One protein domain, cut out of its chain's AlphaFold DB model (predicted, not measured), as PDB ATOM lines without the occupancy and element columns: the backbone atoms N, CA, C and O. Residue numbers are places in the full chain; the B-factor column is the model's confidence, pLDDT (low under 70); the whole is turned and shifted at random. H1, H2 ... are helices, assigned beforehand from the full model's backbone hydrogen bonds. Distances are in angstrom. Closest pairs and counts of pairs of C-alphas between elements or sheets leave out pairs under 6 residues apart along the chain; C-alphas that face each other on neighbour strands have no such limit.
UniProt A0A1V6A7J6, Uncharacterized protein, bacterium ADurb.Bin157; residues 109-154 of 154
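AT A GLANCE: This is residues 109 to 154 of the 154 residues of an uncharacterized protein of bacterium ADurb.Bin157 (UniProt A0A1V6A7J6). A long helix, H1, and a shorter one, H3, meet near their ends in a corner, as an L, with H1 as an arm whose residues 109 to 121 stick out free. Between them along the chain, the very short helix H2 folds the chain back to H3, which returns so that its last part meets the last part of H1. The printed part has 46 residues with three named helices, in the order H1, H2, H3, and no named strand; the class is all helix. The whole is loose, with a radius of gyration of the C-alphas of 11.9 A, and elongated, spanning 38 by 22 by 15 A, while the body without the free arm spans 23 by 20 by 10 A.

HOW THE PARTS SIT: H1, residues 109 to 129, stands free over residues 109 to 121. After it a tight link of 3 residues leads to H2, residues 133 to 136. H1 and H2 are apart, but only just, with their closest C-alphas 8.4 A from each other. A tight link of 2 residues then leads to H3, residues 139 to 150. H2 and H3 touch only at the corner by their link, H3 with residues 141 to 142 alone; the closest C-alphas are those of Leu 134 and Asn 142, 5.0 A apart. H1 touches H3 with residues 123 to 127 alone, and H3 touches H1 with residues 146 to 150 alone. Their closest C-alphas are those of Lys 127 and Lys 150, 6.1 A apart. The lines of H1 and H3 are about perpendicular, at 84 degrees. In H1 and H3 every O i to N i+4 pair is within hydrogen-bond range; H2, with 4 residues, is too short for such a pair, and its 1 pair of O i and N i+3 is within range.

IN THESE COORDINATES: H1 begins at C-alpha 109, at (-67.423, -43.806, -47.856), and measures 29.7 A from first to last C-alpha, ending at C-alpha 129, at (-37.897, -44.861, -44.596). H2 runs from Pro 133 to Leu 136, 5.9 A from first to last C-alpha. H3 runs from Lys 139 to Lys 150, 16.3 A from first to last C-alpha, and ends at C-alpha 150, at (-40.144, -55.370, -43.824).

THE WHOLE: The two C-alphas farthest apart are those of Gln 110 and Val 154, at 38.7 A. The printed part has no cut, and both links between the helices are tight. It ends at Val 154, the chain's last residue. The mean pLDDT of the printed part is 90.2, and the model's confidence is low, under 70, at residues 152 to 154.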
ATOM      1  N   TRP A 109     -68.412 -43.094 -47.040       96.38
ATOM      2  CA  TRP A 109     -67.423 -43.806 -47.856       96.38
ATOM      3  C   TRP A 109     -66.226 -42.926 -48.250       96.38
ATOM      4  O   TRP A 109     -65.119 -43.443 -48.398       96.38
ATOM      5  N   GLN A 110     -66.418 -41.608 -48.375       95.94
ATOM      6  CA  GLN A 110     -65.359 -40.640 -48.656       95.94
ATOM      7  C   GLN A 110     -64.265 -40.705 -47.582       95.94
ATOM      8  O   GLN A 110     -63.087 -40.857 -47.911       95.94
ATOM      9  N   ASN A 111     -64.656 -40.675 -46.305       95.00
ATOM     10  CA  ASN A 111     -63.726 -40.753 -45.179       95.00
ATOM     11  C   ASN A 111     -63.016 -42.108 -45.135       95.00
ATOM     12  O   ASN A 111     -61.811 -42.168 -44.896       95.00
ATOM     13  N   ILE A 112     -63.732 -43.193 -45.446       94.69
ATOM     14  CA  ILE A 112     -63.152 -44.542 -45.520       94.69
ATOM     15  C   ILE A 112     -62.072 -44.608 -46.610       94.69
ATOM     16  O   ILE A 112     -60.973 -45.107 -46.364       94.69
ATOM     17  N   VAL A 113     -62.343 -44.073 -47.805       96.50
ATOM     18  CA  VAL A 113     -61.369 -44.037 -48.909       96.50
ATOM     19  C   VAL A 113     -60.148 -43.193 -48.539       96.50
ATOM     20  O   VAL A 113     -59.017 -43.640 -48.744       96.50
ATOM     21  N   ILE A 114     -60.353 -42.011 -47.949       93.88
ATOM     22  CA  ILE A 114     -59.267 -41.139 -47.475       93.88
ATOM     23  C   ILE A 114     -58.403 -41.870 -46.436       93.88
ATOM     24  O   ILE A 114     -57.173 -41.887 -46.556       93.88
ATOM     25  N   ALA A 115     -59.028 -42.543 -45.466       93.25
ATOM     26  CA  ALA A 115     -58.329 -43.316 -44.445       93.25
ATOM     27  C   ALA A 115     -57.494 -44.455 -45.053       93.25
ATOM     28  O   ALA A 115     -56.324 -44.618 -44.702       93.25
ATOM     29  N   ILE A 116     -58.047 -45.203 -46.017       95.88
ATOM     30  CA  ILE A 116     -57.319 -46.267 -46.727       95.88
ATOM     31  C   ILE A 116     -56.108 -45.694 -47.473       95.88
ATOM     32  O   ILE A 116     -55.016 -46.265 -47.398       95.88
ATOM     33  N   ILE A 117     -56.261 -44.559 -48.161       96.12
ATOM     34  CA  ILE A 117     -55.157 -43.901 -48.873       96.12
ATOM     35  C   ILE A 117     -54.037 -43.529 -47.895       96.12
ATOM     36  O   ILE A 117     -52.878 -43.885 -48.132       96.12
ATOM     37  N   PHE A 118     -54.362 -42.878 -46.774       93.12
ATOM     38  CA  PHE A 118     -53.361 -42.521 -45.766       93.12
ATOM     39  C   PHE A 118     -52.715 -43.742 -45.114       93.12
ATOM     40  O   PHE A 118     -51.504 -43.733 -44.870       93.12
ATOM     41  N   PHE A 119     -53.468 -44.821 -44.901       93.56
ATOM     42  CA  PHE A 119     -52.922 -46.078 -44.403       93.56
ATOM     43  C   PHE A 119     -51.910 -46.684 -45.387       93.56
ATOM     44  O   PHE A 119     -50.800 -47.049 -44.995       93.56
ATOM     45  N   VAL A 120     -52.236 -46.719 -46.683       95.12
ATOM     46  CA  VAL A 120     -51.329 -47.204 -47.737       95.12
ATOM     47  C   VAL A 120     -50.077 -46.331 -47.842       95.12
ATOM     48  O   VAL A 120     -48.970 -46.861 -47.964       95.12
ATOM     49  N   ILE A 121     -50.220 -45.002 -47.780       93.81
ATOM     50  CA  ILE A 121     -49.083 -44.070 -47.775       93.81
ATOM     51  C   ILE A 121     -48.191 -44.336 -46.560       93.81
ATOM     52  O   ILE A 121     -46.983 -44.503 -46.718       93.81
ATOM     53  N   THR A 122     -48.778 -44.446 -45.368       92.06
ATOM     54  CA  THR A 122     -48.048 -44.721 -44.123       92.06
ATOM     55  C   THR A 122     -47.298 -46.046 -44.213       92.06
ATOM     56  O   THR A 122     -46.102 -46.101 -43.945       92.06
ATOM     57  N   TYR A 123     -47.952 -47.105 -44.694       92.75
ATOM     58  CA  TYR A 123     -47.316 -48.400 -44.927       92.75
ATOM     59  C   TYR A 123     -46.120 -48.307 -45.889       92.75
ATOM     60  O   TYR A 123     -45.052 -48.866 -45.622       92.75
ATOM     61  N   LYS A 124     -46.265 -47.572 -47.002       93.19
ATOM     62  CA  LYS A 124     -45.165 -47.332 -47.951       93.19
ATOM     63  C   LYS A 124     -44.018 -46.557 -47.302       93.19
ATOM     64  O   LYS A 124     -42.862 -46.922 -47.507       93.19
ATOM     65  N   LEU A 125     -44.312 -45.536 -46.496       92.00
ATOM     66  CA  LEU A 125     -43.298 -44.770 -45.766       92.00
ATOM     67  C   LEU A 125     -42.536 -45.642 -44.766       92.00
ATOM     68  O   LEU A 125     -41.308 -45.577 -44.742       92.00
ATOM     69  N   ILE A 126     -43.218 -46.530 -44.037       93.56
ATOM     70  CA  ILE A 126     -42.567 -47.496 -43.140       93.56
ATOM     71  C   ILE A 126     -41.596 -48.390 -43.922       93.56
ATOM     72  O   ILE A 126     -40.465 -48.610 -43.488       93.56
ATOM     73  N   LYS A 127     -41.991 -48.877 -45.107       92.00
ATOM     74  CA  LYS A 127     -41.106 -49.696 -45.951       92.00
ATOM     75  C   LYS A 127     -39.881 -48.938 -46.455       92.00
ATOM     76  O   LYS A 127     -38.778 -49.472 -46.388       92.00
ATOM     77  N   ILE A 128     -40.078 -47.726 -46.969       92.81
ATOM     78  CA  ILE A 128     -39.020 -46.951 -47.631       92.81
ATOM     79  C   ILE A 128     -38.086 -46.319 -46.596       92.81
ATOM     80  O   ILE A 128     -36.870 -46.432 -46.716       92.81
ATOM     81  N   LYS A 129     -38.646 -45.666 -45.571       92.31
ATOM     82  CA  LYS A 129     -37.897 -44.861 -44.596       92.31
ATOM     83  C   LYS A 129     -37.606 -45.590 -43.285       92.31
ATOM     84  O   LYS A 129     -36.666 -45.222 -42.597       92.31
ATOM     85  N   GLY A 130     -38.362 -46.635 -42.941       92.06
ATOM     86  CA  GLY A 130     -38.222 -47.302 -41.638       92.06
ATOM     87  C   GLY A 130     -38.745 -46.468 -40.464       92.06
ATOM     88  O   GLY A 130     -38.348 -46.694 -39.322       92.06
ATOM     89  N   GLU A 131     -39.630 -45.514 -40.742       89.56
ATOM     90  CA  GLU A 131     -40.229 -44.609 -39.759       89.56
ATOM     91  C   GLU A 131     -41.747 -44.808 -39.749       89.56
ATOM     92  O   GLU A 131     -42.372 -44.985 -40.798       89.56
ATOM     93  N   SER A 132     -42.342 -44.794 -38.559       91.94
ATOM     94  CA  SER A 132     -43.784 -44.920 -38.338       91.94
ATOM     95  C   SER A 132     -44.244 -43.892 -37.304       91.94
ATOM     96  O   SER A 132     -43.419 -43.413 -36.523       91.94
ATOM     97  N   PRO A 133     -45.554 -43.601 -37.204       88.12
ATOM     98  CA  PRO A 133     -46.078 -42.719 -36.157       88.12
ATOM     99  C   PRO A 133     -45.677 -43.144 -34.735       88.12
ATOM    100  O   PRO A 133     -45.531 -42.302 -33.853       88.12
ATOM    101  N   LEU A 134     -45.421 -44.442 -34.513       90.38
ATOM    102  CA  LEU A 134     -44.972 -44.969 -33.222       90.38
ATOM    103  C   LEU A 134     -43.603 -44.439 -32.797       90.38
ATOM    104  O   LEU A 134     -43.274 -44.522 -31.619       90.38
ATOM    105  N   GLU A 135     -42.802 -43.891 -33.711       91.06
ATOM    106  CA  GLU A 135     -41.533 -43.253 -33.366       91.06
ATOM    107  C   GLU A 135     -41.713 -42.091 -32.384       91.06
ATOM    108  O   GLU A 135     -40.874 -41.915 -31.497       91.06
ATOM    109  N   LEU A 136     -42.831 -41.365 -32.491       84.62
ATOM    110  CA  LEU A 136     -43.168 -40.247 -31.609       84.62
ATOM    111  C   LEU A 136     -43.408 -40.698 -30.161       84.62
ATOM    112  O   LEU A 136     -43.178 -39.926 -29.235       84.62
ATOM    113  N   VAL A 137     -43.849 -41.945 -29.969       88.12
ATOM    114  CA  VAL A 137     -44.200 -42.508 -28.655       88.12
ATOM    115  C   VAL A 137     -43.078 -43.393 -28.113       88.12
ATOM    116  O   VAL A 137     -42.698 -43.302 -26.948       88.12
ATOM    117  N   SER A 138     -42.536 -44.286 -28.943       92.56
ATOM    118  CA  SER A 138     -41.539 -45.271 -28.537       92.56
ATOM    119  C   SER A 138     -40.702 -45.776 -29.708       92.56
ATOM    120  O   SER A 138     -41.161 -46.510 -30.588       92.56
ATOM    121  N   LYS A 139     -39.390 -45.524 -29.634       92.81
ATOM    122  CA  LYS A 139     -38.409 -46.081 -30.582       92.81
ATOM    123  C   LYS A 139     -38.418 -47.613 -30.616       92.81
ATOM    124  O   LYS A 139     -38.116 -48.201 -31.652       92.81
ATOM    125  N   ARG A 140     -38.745 -48.278 -29.497       93.56
ATOM    126  CA  ARG A 140     -38.856 -49.746 -29.436       93.56
ATOM    127  C   ARG A 140     -40.032 -50.231 -30.280       93.56
ATOM    128  O   ARG A 140     -39.856 -51.163 -31.059       93.56
ATOM    129  N   MET A 141     -41.192 -49.590 -30.137       92.81
ATOM    130  CA  MET A 141     -42.395 -49.941 -30.895       92.81
ATOM    131  C   MET A 141     -42.217 -49.657 -32.386       92.81
ATOM    132  O   MET A 141     -42.550 -50.518 -33.196       92.81
ATOM    133  N   ASN A 142     -41.596 -48.525 -32.746       94.12
ATOM    134  CA  ASN A 142     -41.244 -48.233 -34.138       94.12
ATOM    135  C   ASN A 142     -40.398 -49.357 -34.756       94.12
ATOM    136  O   ASN A 142     -40.762 -49.912 -35.788       94.12
ATOM    137  N   ARG A 143     -39.307 -49.762 -34.086       93.25
ATOM    138  CA  ARG A 143     -38.444 -50.853 -34.575       93.25
ATOM    139  C   ARG A 143     -39.196 -52.175 -34.723       93.25
ATOM    140  O   ARG A 143     -38.983 -52.872 -35.709       93.25
ATOM    141  N   ALA A 144     -40.049 -52.522 -33.761       93.69
ATOM    142  CA  ALA A 144     -40.844 -53.746 -33.828       93.69
ATOM    143  C   ALA A 144     -41.789 -53.734 -35.042       93.69
ATOM    144  O   ALA A 144     -41.807 -54.693 -35.810       93.69
ATOM    145  N   LEU A 145     -42.508 -52.627 -35.263       92.69
ATOM    146  CA  LEU A 145     -43.417 -52.485 -36.399       92.69
ATOM    147  C   LEU A 145     -42.672 -52.526 -37.741       92.69
ATOM    148  O   LEU A 145     -43.092 -53.229 -38.658       92.69
ATOM    149  N   VAL A 146     -41.548 -51.815 -37.854       94.00
ATOM    150  CA  VAL A 146     -40.729 -51.785 -39.076       94.00
ATOM    151  C   VAL A 146     -40.228 -53.185 -39.436       94.00
ATOM    152  O   VAL A 146     -40.337 -53.569 -40.599       94.00
ATOM    153  N   LYS A 147     -39.754 -53.969 -38.455       92.62
ATOM    154  CA  LYS A 147     -39.332 -55.365 -38.673       92.62
ATOM    155  C   LYS A 147     -40.460 -56.223 -39.248       92.62
ATOM    156  O   LYS A 147     -40.257 -56.902 -40.252       92.62
ATOM    157  N   ILE A 148     -41.659 -56.134 -38.662       91.88
ATOM    158  CA  ILE A 148     -42.848 -56.861 -39.136       91.88
ATOM    159  C   ILE A 148     -43.175 -56.468 -40.583       91.88
ATOM    160  O   ILE A 148     -43.356 -57.329 -41.443       91.88
ATOM    161  N   VAL A 149     -43.211 -55.165 -40.879       90.50
ATOM    162  CA  VAL A 149     -43.574 -54.647 -42.210       90.50
ATOM    163  C   VAL A 149     -42.535 -55.000 -43.280       90.50
ATOM    164  O   VAL A 149     -42.906 -55.296 -44.421       90.50
ATOM    165  N   LYS A 150     -41.244 -54.985 -42.928       90.31
ATOM    166  CA  LYS A 150     -40.144 -55.370 -43.824       90.31
ATOM    167  C   LYS A 150     -39.939 -56.883 -43.926       90.31
ATOM    168  O   LYS A 150     -39.193 -57.313 -44.797       90.31
ATOM    169  N   LYS A 151     -40.645 -57.678 -43.112       82.75
ATOM    170  CA  LYS A 151     -40.474 -59.136 -43.003       82.75
ATOM    171  C   LYS A 151     -39.032 -59.542 -42.658       82.75
ATOM    172  O   LYS A 151     -38.568 -60.593 -43.084       82.75
ATOM    173  N   GLU A 152     -38.326 -58.714 -41.890       67.75
ATOM    174  CA  GLU A 152     -37.021 -59.074 -41.331       67.75
ATOM    175  C   GLU A 152     -37.282 -60.015 -40.144       67.75
ATOM    176  O   GLU A 152     -37.805 -59.591 -39.110       67.75
ATOM    177  N   THR A 153     -37.024 -61.312 -40.327       54.34
ATOM    178  CA  THR A 153     -37.249 -62.358 -39.316       54.34
ATOM    179  C   THR A 153     -36.395 -62.151 -38.061       54.34
ATOM    180  O   THR A 153     -35.300 -61.590 -38.137       54.34
ATOM    181  N   VAL A 154     -36.942 -62.581 -36.914       51.75
ATOM    182  CA  VAL A 154     -36.311 -62.590 -35.576       51.75
ATOM    183  C   VAL A 154     -35.059 -63.454 -35.562       51.75
ATOM    184  O   VAL A 154     -35.122 -64.556 -36.148       51.75
TER     185      VAL A 154